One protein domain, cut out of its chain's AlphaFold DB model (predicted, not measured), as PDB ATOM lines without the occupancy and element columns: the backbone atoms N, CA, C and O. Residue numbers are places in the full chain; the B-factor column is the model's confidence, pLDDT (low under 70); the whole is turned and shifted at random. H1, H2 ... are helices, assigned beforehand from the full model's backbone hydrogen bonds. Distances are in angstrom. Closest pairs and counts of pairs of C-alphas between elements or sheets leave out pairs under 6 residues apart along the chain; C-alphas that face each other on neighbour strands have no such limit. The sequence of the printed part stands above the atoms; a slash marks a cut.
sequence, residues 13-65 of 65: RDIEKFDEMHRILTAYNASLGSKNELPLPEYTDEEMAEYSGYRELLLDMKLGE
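Overview. This is residues 13 to 65 of the 65 residues of an uncharacterized protein of Cyclobacteriaceae bacterium (UniProt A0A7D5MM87). One long helix, H1, and a small helical hairpin, H2 with H3, form the two sides of a wide open U, and a drawn-out link, residues 32 to 44, runs between them. The middle of the U is empty, and residues 13 to 42, of which 13 to 31 belong to H1, stand free. The printed part has 53 residues with three named helices, in the order H1, H2, H3, and no named strand; the class is all helix. The whole is extended, with a radius of gyration of the C-alphas of 17.1 A, and its outline is flat, spanning 42 by 35 by 17 A.

Along the chain. H1, residues 13 to 31, is the longest helix and measures 26.8 A from C-alpha 13 at (100.048, 13.589, -47.311) to C-alpha 31 at (80.413, -1.699, -37.354). H2 holds residues 45 to 52 and measures 10.5 A. H3, residues 55 to 63, measures 12.9 A and ends with C-alpha 63 at (79.047, 40.160, -23.408).

Arrangement. H1 touches no helix; it is apart from H2 and from H3. H2 and H3 touch, and their closest C-alphas, those of Ala 49 and Arg 55, are 4.7 A apart. They form a helical hairpin, at a shallow tilt of 27 degrees, opposite ways. In H1, H2 and H3 every O i to N i+4 pair is within hydrogen-bond range.

Size, cuts and confidence. The two C-alphas farthest apart, those of Ser 31 and Glu 65, are 44.4 A from each other. The printed part has no cut. The link from H1 to H2, 13 residues, is long; the link from H2 to H3, 2 residues, is tight. Residues 60 to 65, of which 60 to 63 belong to H3, also stand free. The mean pLDDT of the printed part is 70.9, and residues 32 to 41 and 51 to 65 are under 70.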
ATOM      1  N   ARG A  13      99.846  14.876 -47.989       88.19
ATOM      2  CA  ARG A  13     100.048  13.589 -47.311       88.19
ATOM      3  C   ARG A  13      99.461  13.552 -45.896       88.19
ATOM      4  O   ARG A  13      99.067  12.486 -45.428       88.19
ATOM      5  N   ASP A  14      99.448  14.679 -45.191       82.38
ATOM      6  CA  ASP A  14      98.839  14.766 -43.860       82.38
ATOM      7  C   ASP A  14      97.313  14.746 -43.959       82.38
ATOM      8  O   ASP A  14      96.657  14.094 -43.150       82.38
ATOM      9  N   ILE A  15      96.767  15.385 -44.998       82.94
ATOM     10  CA  ILE A  15      95.337  15.348 -45.326       82.94
ATOM     11  C   ILE A  15      94.919  13.916 -45.684       82.94
ATOM     12  O   ILE A  15      93.983  13.393 -45.092       82.94
ATOM     13  N   GLU A  16      95.669  13.229 -46.551       86.25
ATOM     14  CA  GLU A  16      95.397  11.827 -46.912       86.25
ATOM     15  C   GLU A  16      95.380  10.895 -45.691       86.25
ATOM     16  O   GLU A  16      94.508  10.037 -45.569       86.25
ATOM     17  N   LYS A  17      96.322  11.074 -44.755       86.50
ATOM     18  CA  LYS A  17      96.347  10.303 -43.502       86.50
ATOM     19  C   LYS A  17      95.145  10.603 -42.613       86.50
ATOM     20  O   LYS A  17      94.617   9.688 -41.980       86.50
ATOM     21  N   PHE A  18      94.738  11.867 -42.534       87.25
ATOM     22  CA  PHE A  18      93.552  12.262 -41.785       87.25
ATOM     23  C   PHE A  18      92.292  11.624 -42.382       87.25
ATOM     24  O   PHE A  18      91.512  11.018 -41.648       87.25
ATOM     25  N   ASP A  19      92.143  11.671 -43.704       84.69
ATOM     26  CA  ASP A  19      91.019  11.065 -44.421       84.69
ATOM     27  C   ASP A  19      90.983   9.542 -44.240       84.69
ATOM     28  O   ASP A  19      89.920   8.955 -44.008       84.69
ATOM     29  N   GLU A  20      92.146   8.884 -44.277       87.44
ATOM     30  CA  GLU A  20      92.269   7.450 -44.015       87.44
ATOM     31  C   GLU A  20      91.823   7.098 -42.589       87.44
ATOM     32  O   GLU A  20      90.998   6.196 -42.400       87.44
ATOM     33  N   MET A  21      92.311   7.837 -41.589       86.31
ATOM     34  CA  MET A  21      91.895   7.664 -40.198       86.31
ATOM     35  C   MET A  21      90.393   7.890 -40.023       86.31
ATOM     36  O   MET A  21      89.717   7.076 -39.390       86.31
ATOM     37  N   HIS A  22      89.854   8.958 -40.610       86.38
ATOM     38  CA  HIS A  22      88.435   9.286 -40.542       86.38
ATOM     39  C   HIS A  22      87.571   8.173 -41.150       86.38
ATOM     40  O   HIS A  22      86.557   7.770 -40.571       86.38
ATOM     41  N   ARG A  23      87.996   7.606 -42.286       87.25
ATOM     42  CA  ARG A  23      87.319   6.470 -42.925       87.25
ATOM     43  C   ARG A  23      87.299   5.235 -42.024       87.25
ATOM     44  O   ARG A  23      86.258   4.589 -41.913       87.25
ATOM     45  N   ILE A  24      88.422   4.909 -41.384       85.31
ATOM     46  CA  ILE A  24      88.527   3.760 -40.470       85.31
ATOM     47  C   ILE A  24      87.625   3.959 -39.249       85.31
ATOM     48  O   ILE A  24      86.877   3.049 -38.905       85.31
ATOM     49  N   LEU A  25      87.643   5.145 -38.635       79.94
ATOM     50  CA  LEU A  25      86.791   5.467 -37.485       79.94
ATOM     51  C   LEU A  25      85.304   5.417 -37.843       79.94
ATOM     52  O   LEU A  25      84.510   4.863 -37.091       79.94
ATOM     53  N   THR A  26      84.931   5.922 -39.018       79.31
ATOM     54  CA  THR A  26      83.548   5.861 -39.513       79.31
ATOM     55  C   THR A  26      83.102   4.416 -39.722       79.31
ATOM     56  O   THR A  26      82.022   4.030 -39.280       79.31
ATOM     57  N   ALA A  27      83.940   3.592 -40.358       79.81
ATOM     58  CA  ALA A  27      83.656   2.173 -40.554       79.81
ATOM     59  C   ALA A  27      83.575   1.419 -39.218       79.81
ATOM     60  O   ALA A  27      82.696   0.577 -39.043       79.81
ATOM     61  N   TYR A  28      84.448   1.748 -38.264       75.94
ATOM     62  CA  TYR A  28      84.435   1.190 -36.917       75.94
ATOM     63  C   TYR A  28      83.145   1.556 -36.169       75.94
ATOM     64  O   TYR A  28      82.443   0.654 -35.719       75.94
ATOM     65  N   ASN A  29      82.764   2.835 -36.138       74.81
ATOM     66  CA  ASN A  29      81.521   3.304 -35.516       74.81
ATOM     67  C   ASN A  29      80.279   2.674 -36.163       74.81
ATOM     68  O   ASN A  29      79.384   2.212 -35.463       74.81
ATOM     69  N   ALA A  30      80.252   2.564 -37.495       74.62
ATOM     70  CA  ALA A  30      79.180   1.871 -38.206       74.62
ATOM     71  C   ALA A  30      79.136   0.367 -37.871       74.62
ATOM     72  O   ALA A  30      78.054  -0.207 -37.731       74.62
ATOM     73  N   SER A  31      80.300  -0.276 -37.712       73.69
ATOM     74  CA  SER A  31      80.413  -1.699 -37.354       73.69
ATOM     75  C   SER A  31      80.061  -2.001 -35.898       73.69
ATOM     76  O   SER A  31      79.606  -3.104 -35.601       73.69
ATOM     77  N   LEU A  32      80.229  -1.024 -34.998       68.38
ATOM     78  CA  LEU A  32      79.837  -1.140 -33.596       68.38
ATOM     79  C   LEU A  32      78.321  -1.263 -33.421       68.38
ATOM     80  O   LEU A  32      77.874  -1.738 -32.379       68.38
ATOM     81  N   GLY A  33      77.546  -0.940 -34.460       55.88
ATOM     82  CA  GLY A  33      76.107  -1.117 -34.478       55.88
ATOM     83  C   GLY A  33      75.416  -0.118 -33.558       55.88
ATOM     84  O   GLY A  33      75.640  -0.071 -32.352       55.88
ATOM     85  N   SER A  34      74.483   0.633 -34.126       62.47
ATOM     86  CA  SER A  34      73.565   1.572 -33.471       62.47
ATOM     87  C   SER A  34      72.605   0.931 -32.452       62.47
ATOM     88  O   SER A  34      71.478   1.390 -32.276       62.47
ATOM     89  N   LYS A  35      72.984  -0.157 -31.771       53.81
ATOM     90  CA  LYS A  35      72.045  -0.904 -30.932       53.81
ATOM     91  C   LYS A  35      71.613  -0.177 -29.670       53.81
ATOM     92  O   LYS A  35      70.644  -0.641 -29.095       53.81
ATOM     93  N   ASN A  36      72.294   0.902 -29.284       56.94
ATOM     94  CA  ASN A  36      71.852   1.945 -28.359       56.94
ATOM     95  C   ASN A  36      72.912   3.056 -28.417       56.94
ATOM     96  O   ASN A  36      73.754   3.136 -27.523       56.94
ATOM     97  N   GLU A  37      72.929   3.887 -29.465       57.41
ATOM     98  CA  GLU A  37      73.489   5.227 -29.252       57.41
ATOM     99  C   GLU A  37      72.608   5.831 -28.162       57.41
ATOM    100  O   GLU A  37      71.441   6.143 -28.396       57.41
ATOM    101  N   LEU A  38      73.115   5.829 -26.922       57.88
ATOM    102  CA  LEU A  38      72.458   6.533 -25.836       57.88
ATOM    103  C   LEU A  38      72.226   7.945 -26.364       57.88
ATOM    104  O   LEU A  38      73.167   8.504 -26.942       57.88
ATOM    105  N   PRO A  39      71.004   8.489 -26.241       61.91
ATOM    106  CA  PRO A  39      70.766   9.854 -26.664       61.91
ATOM    107  C   PRO A  39      71.868  10.704 -26.048       61.91
ATOM    108  O   PRO A  39      72.157  10.571 -24.852       61.91
ATOM    109  N   LEU A  40      72.539  11.494 -26.891       60.44
ATOM    110  CA  LEU A  40      73.466  12.486 -26.376       60.44
ATOM    111  C   LEU A  40      72.686  13.273 -25.320       60.44
ATOM    112  O   LEU A  40      71.545  13.656 -25.599       60.44
ATOM    113  N   PRO A  41      73.225  13.432 -24.100       65.81
ATOM    114  CA  PRO A  41      72.531  14.202 -23.088       65.81
ATOM    115  C   PRO A  41      72.234  15.581 -23.671       65.81
ATOM    116  O   PRO A  41      73.088  16.165 -24.344       65.81
ATOM    117  N   GLU A  42      71.017  16.070 -23.463       76.19
ATOM    118  CA  GLU A  42      70.694  17.443 -23.820       76.19
ATOM    119  C   GLU A  42      71.489  18.346 -22.880       76.19
ATOM    120  O   GLU A  42      71.165  18.472 -21.702       76.19
ATOM    121  N   TYR A  43      72.578  18.902 -23.401       75.25
ATOM    122  CA  TYR A  43      73.348  19.937 -22.740       75.25
ATOM    123  C   TYR A  43      72.984  21.275 -23.368       75.25
ATOM    124  O   TYR A  43      72.920  21.406 -24.593       75.25
ATOM    125  N   THR A  44      72.770  22.272 -22.523       78.62
ATOM    126  CA  THR A  44      72.757  23.673 -22.941       78.62
ATOM    127  C   THR A  44      74.131  24.075 -23.475       78.62
ATOM    128  O   THR A  44      75.146  23.440 -23.165       78.62
ATOM    129  N   ASP A  45      74.184  25.148 -24.267       73.25
ATOM    130  CA  ASP A  45      75.458  25.682 -24.752       73.25
ATOM    131  C   ASP A  45      76.402  25.950 -23.567       73.25
ATOM    132  O   ASP A  45      77.577  25.572 -23.614       73.25
ATOM    133  N   GLU A  46      75.883  26.498 -22.457       71.31
ATOM    134  CA  GLU A  46      76.662  26.749 -21.240       71.31
ATOM    135  C   GLU A  46      77.288  25.484 -20.653       71.31
ATOM    136  O   GLU A  46      78.484  25.478 -20.346       71.31
ATOM    137  N   GLU A  47      76.511  24.410 -20.525       71.94
ATOM    138  CA  GLU A  47      77.000  23.129 -20.011       71.94
ATOM    139  C   GLU A  47      78.069  22.543 -20.939       71.94
ATOM    140  O   GLU A  47      79.124  22.110 -20.471       71.94
ATOM    141  N   MET A  48      77.862  22.603 -22.257       76.56
ATOM    142  CA  MET A  48      78.859  22.154 -23.234       76.56
ATOM    143  C   MET A  48      80.176  22.921 -23.120       76.56
ATOM    144  O   MET A  48      81.248  22.311 -23.190       76.56
ATOM    145  N   ALA A  49      80.143  24.239 -22.924       72.31
ATOM    146  CA  ALA A  49      81.364  25.027 -22.757       72.31
ATOM    147  C   ALA A  49      82.064  24.772 -21.418       72.31
ATOM    148  O   ALA A  49      83.296  24.765 -21.368       72.31
ATOM    149  N   GLU A  50      81.311  24.539 -20.340       70.56
ATOM    150  CA  GLU A  50      81.883  24.152 -19.048       70.56
ATOM    151  C   GLU A  50      82.574  22.783 -19.129       70.56
ATOM    152  O   GLU A  50      83.717  22.653 -18.686       70.56
ATOM    153  N   TYR A  51      81.942  21.786 -19.758       68.56
ATOM    154  CA  TYR A  51      82.515  20.444 -19.912       68.56
ATOM    155  C   TYR A  51      83.700  20.384 -20.879       68.56
ATOM    156  O   TYR A  51      84.620  19.590 -20.682       68.56
ATOM    157  N   SER A  52      83.700  21.215 -21.921       66.38
ATOM    158  CA  SER A  52      84.763  21.246 -22.934       66.38
ATOM    159  C   SER A  52      85.953  22.142 -22.566       66.38
ATOM    160  O   SER A  52      86.935  22.184 -23.307       66.38
ATOM    161  N   GLY A  53      85.894  22.841 -21.426       65.00
ATOM    162  CA  GLY A  53      86.936  23.775 -20.983       65.00
ATOM    163  C   GLY A  53      86.942  25.114 -21.733       65.00
ATOM    164  O   GLY A  53      87.845  25.919 -21.526       65.00
ATOM    165  N   TYR A  54      85.933  25.377 -22.568       67.00
ATOM    166  CA  TYR A  54      85.781  26.597 -23.374       67.00
ATOM    167  C   TYR A  54      84.848  27.642 -22.741       67.00
ATOM    168  O   TYR A  54      84.326  28.514 -23.433       67.00
ATOM    169  N   ARG A  55      84.645  27.590 -21.419       60.56
ATOM    170  CA  ARG A  55      83.770  28.502 -20.660       60.56
ATOM    171  C   ARG A  55      83.968  29.986 -21.005       60.56
ATOM    172  O   ARG A  55      82.993  30.727 -21.069       60.56
ATOM    173  N   GLU A  56      85.208  30.417 -21.240       60.56
ATOM    174  CA  GLU A  56      85.523  31.818 -21.553       60.56
ATOM    175  C   GLU A  56      84.980  32.272 -22.920       60.56
ATOM    176  O   GLU A  56      84.542  33.412 -23.037       60.56
ATOM    177  N   LEU A  57      84.890  31.382 -23.919       60.34
ATOM    178  CA  LEU A  57      84.353  31.726 -25.246       60.34
ATOM    179  C   LEU A  57      82.852  32.047 -25.206       60.34
ATOM    180  O   LEU A  57      82.399  32.947 -25.909       60.34
ATOM    181  N   LEU A  58      82.076  31.348 -24.372       62.06
ATOM    182  CA  LEU A  58      80.651  31.655 -24.206       62.06
ATOM    183  C   LEU A  58      80.401  32.941 -23.430       62.06
ATOM    184  O   LEU A  58      79.442  33.655 -23.719       62.06
ATOM    185  N   LEU A  59      81.241  33.234 -22.437       59.97
ATOM    186  CA  LEU A  59      81.145  34.484 -21.687       59.97
ATOM    187  C   LEU A  59      81.423  35.685 -22.598       59.97
ATOM    188  O   LEU A  59      80.667  36.653 -22.548       59.97
ATOM    189  N   ASP A  60      82.423  35.589 -23.476       61.44
ATOM    190  CA  ASP A  60      82.713  36.625 -24.473       61.44
ATOM    191  C   ASP A  60      81.572  36.798 -25.489       61.44
ATOM    192  O   ASP A  60      81.216  37.931 -25.815       61.44
ATOM    193  N   MET A  61      80.938  35.709 -25.948       61.41
ATOM    194  CA  MET A  61      79.767  35.800 -26.836       61.41
ATOM    195  C   MET A  61      78.580  36.507 -26.173       61.41
ATOM    196  O   MET A  61      77.933  37.330 -26.812       61.41
ATOM    197  N   LYS A  62      78.315  36.237 -24.888       60.25
ATOM    198  CA  LYS A  62      77.208  36.865 -24.143       60.25
ATOM    199  C   LYS A  62      77.441  38.328 -23.780       60.25
ATOM    200  O   LYS A  62      76.481  39.041 -23.524       60.25
ATOM    201  N   LEU A  63      78.694  38.764 -23.693       58.06
ATOM    202  CA  LEU A  63      79.047  40.160 -23.408       58.06
ATOM    203  C   LEU A  63      79.094  41.029 -24.676       58.06
ATOM    204  O   LEU A  63      79.216  42.249 -24.568       58.06
ATOM    205  N   GLY A  64      79.040  40.405 -25.857       57.59
ATOM    206  CA  GLY A  64      78.992  41.076 -27.156       57.59
ATOM    207  C   GLY A  64      77.582  41.376 -27.683       57.59
ATOM    208  O   GLY A  64      77.480  42.052 -28.709       57.59
ATOM    209  N   GLU A  65      76.532  40.888 -27.012       52.22
ATOM    210  CA  GLU A  65      75.110  41.209 -27.255       52.22
ATOM    211  C   GLU A  65      74.609  42.320 -26.318       52.22
ATOM    212  O   GLU A  65      73.814  43.166 -26.793       52.22
TER     213      GLU A  65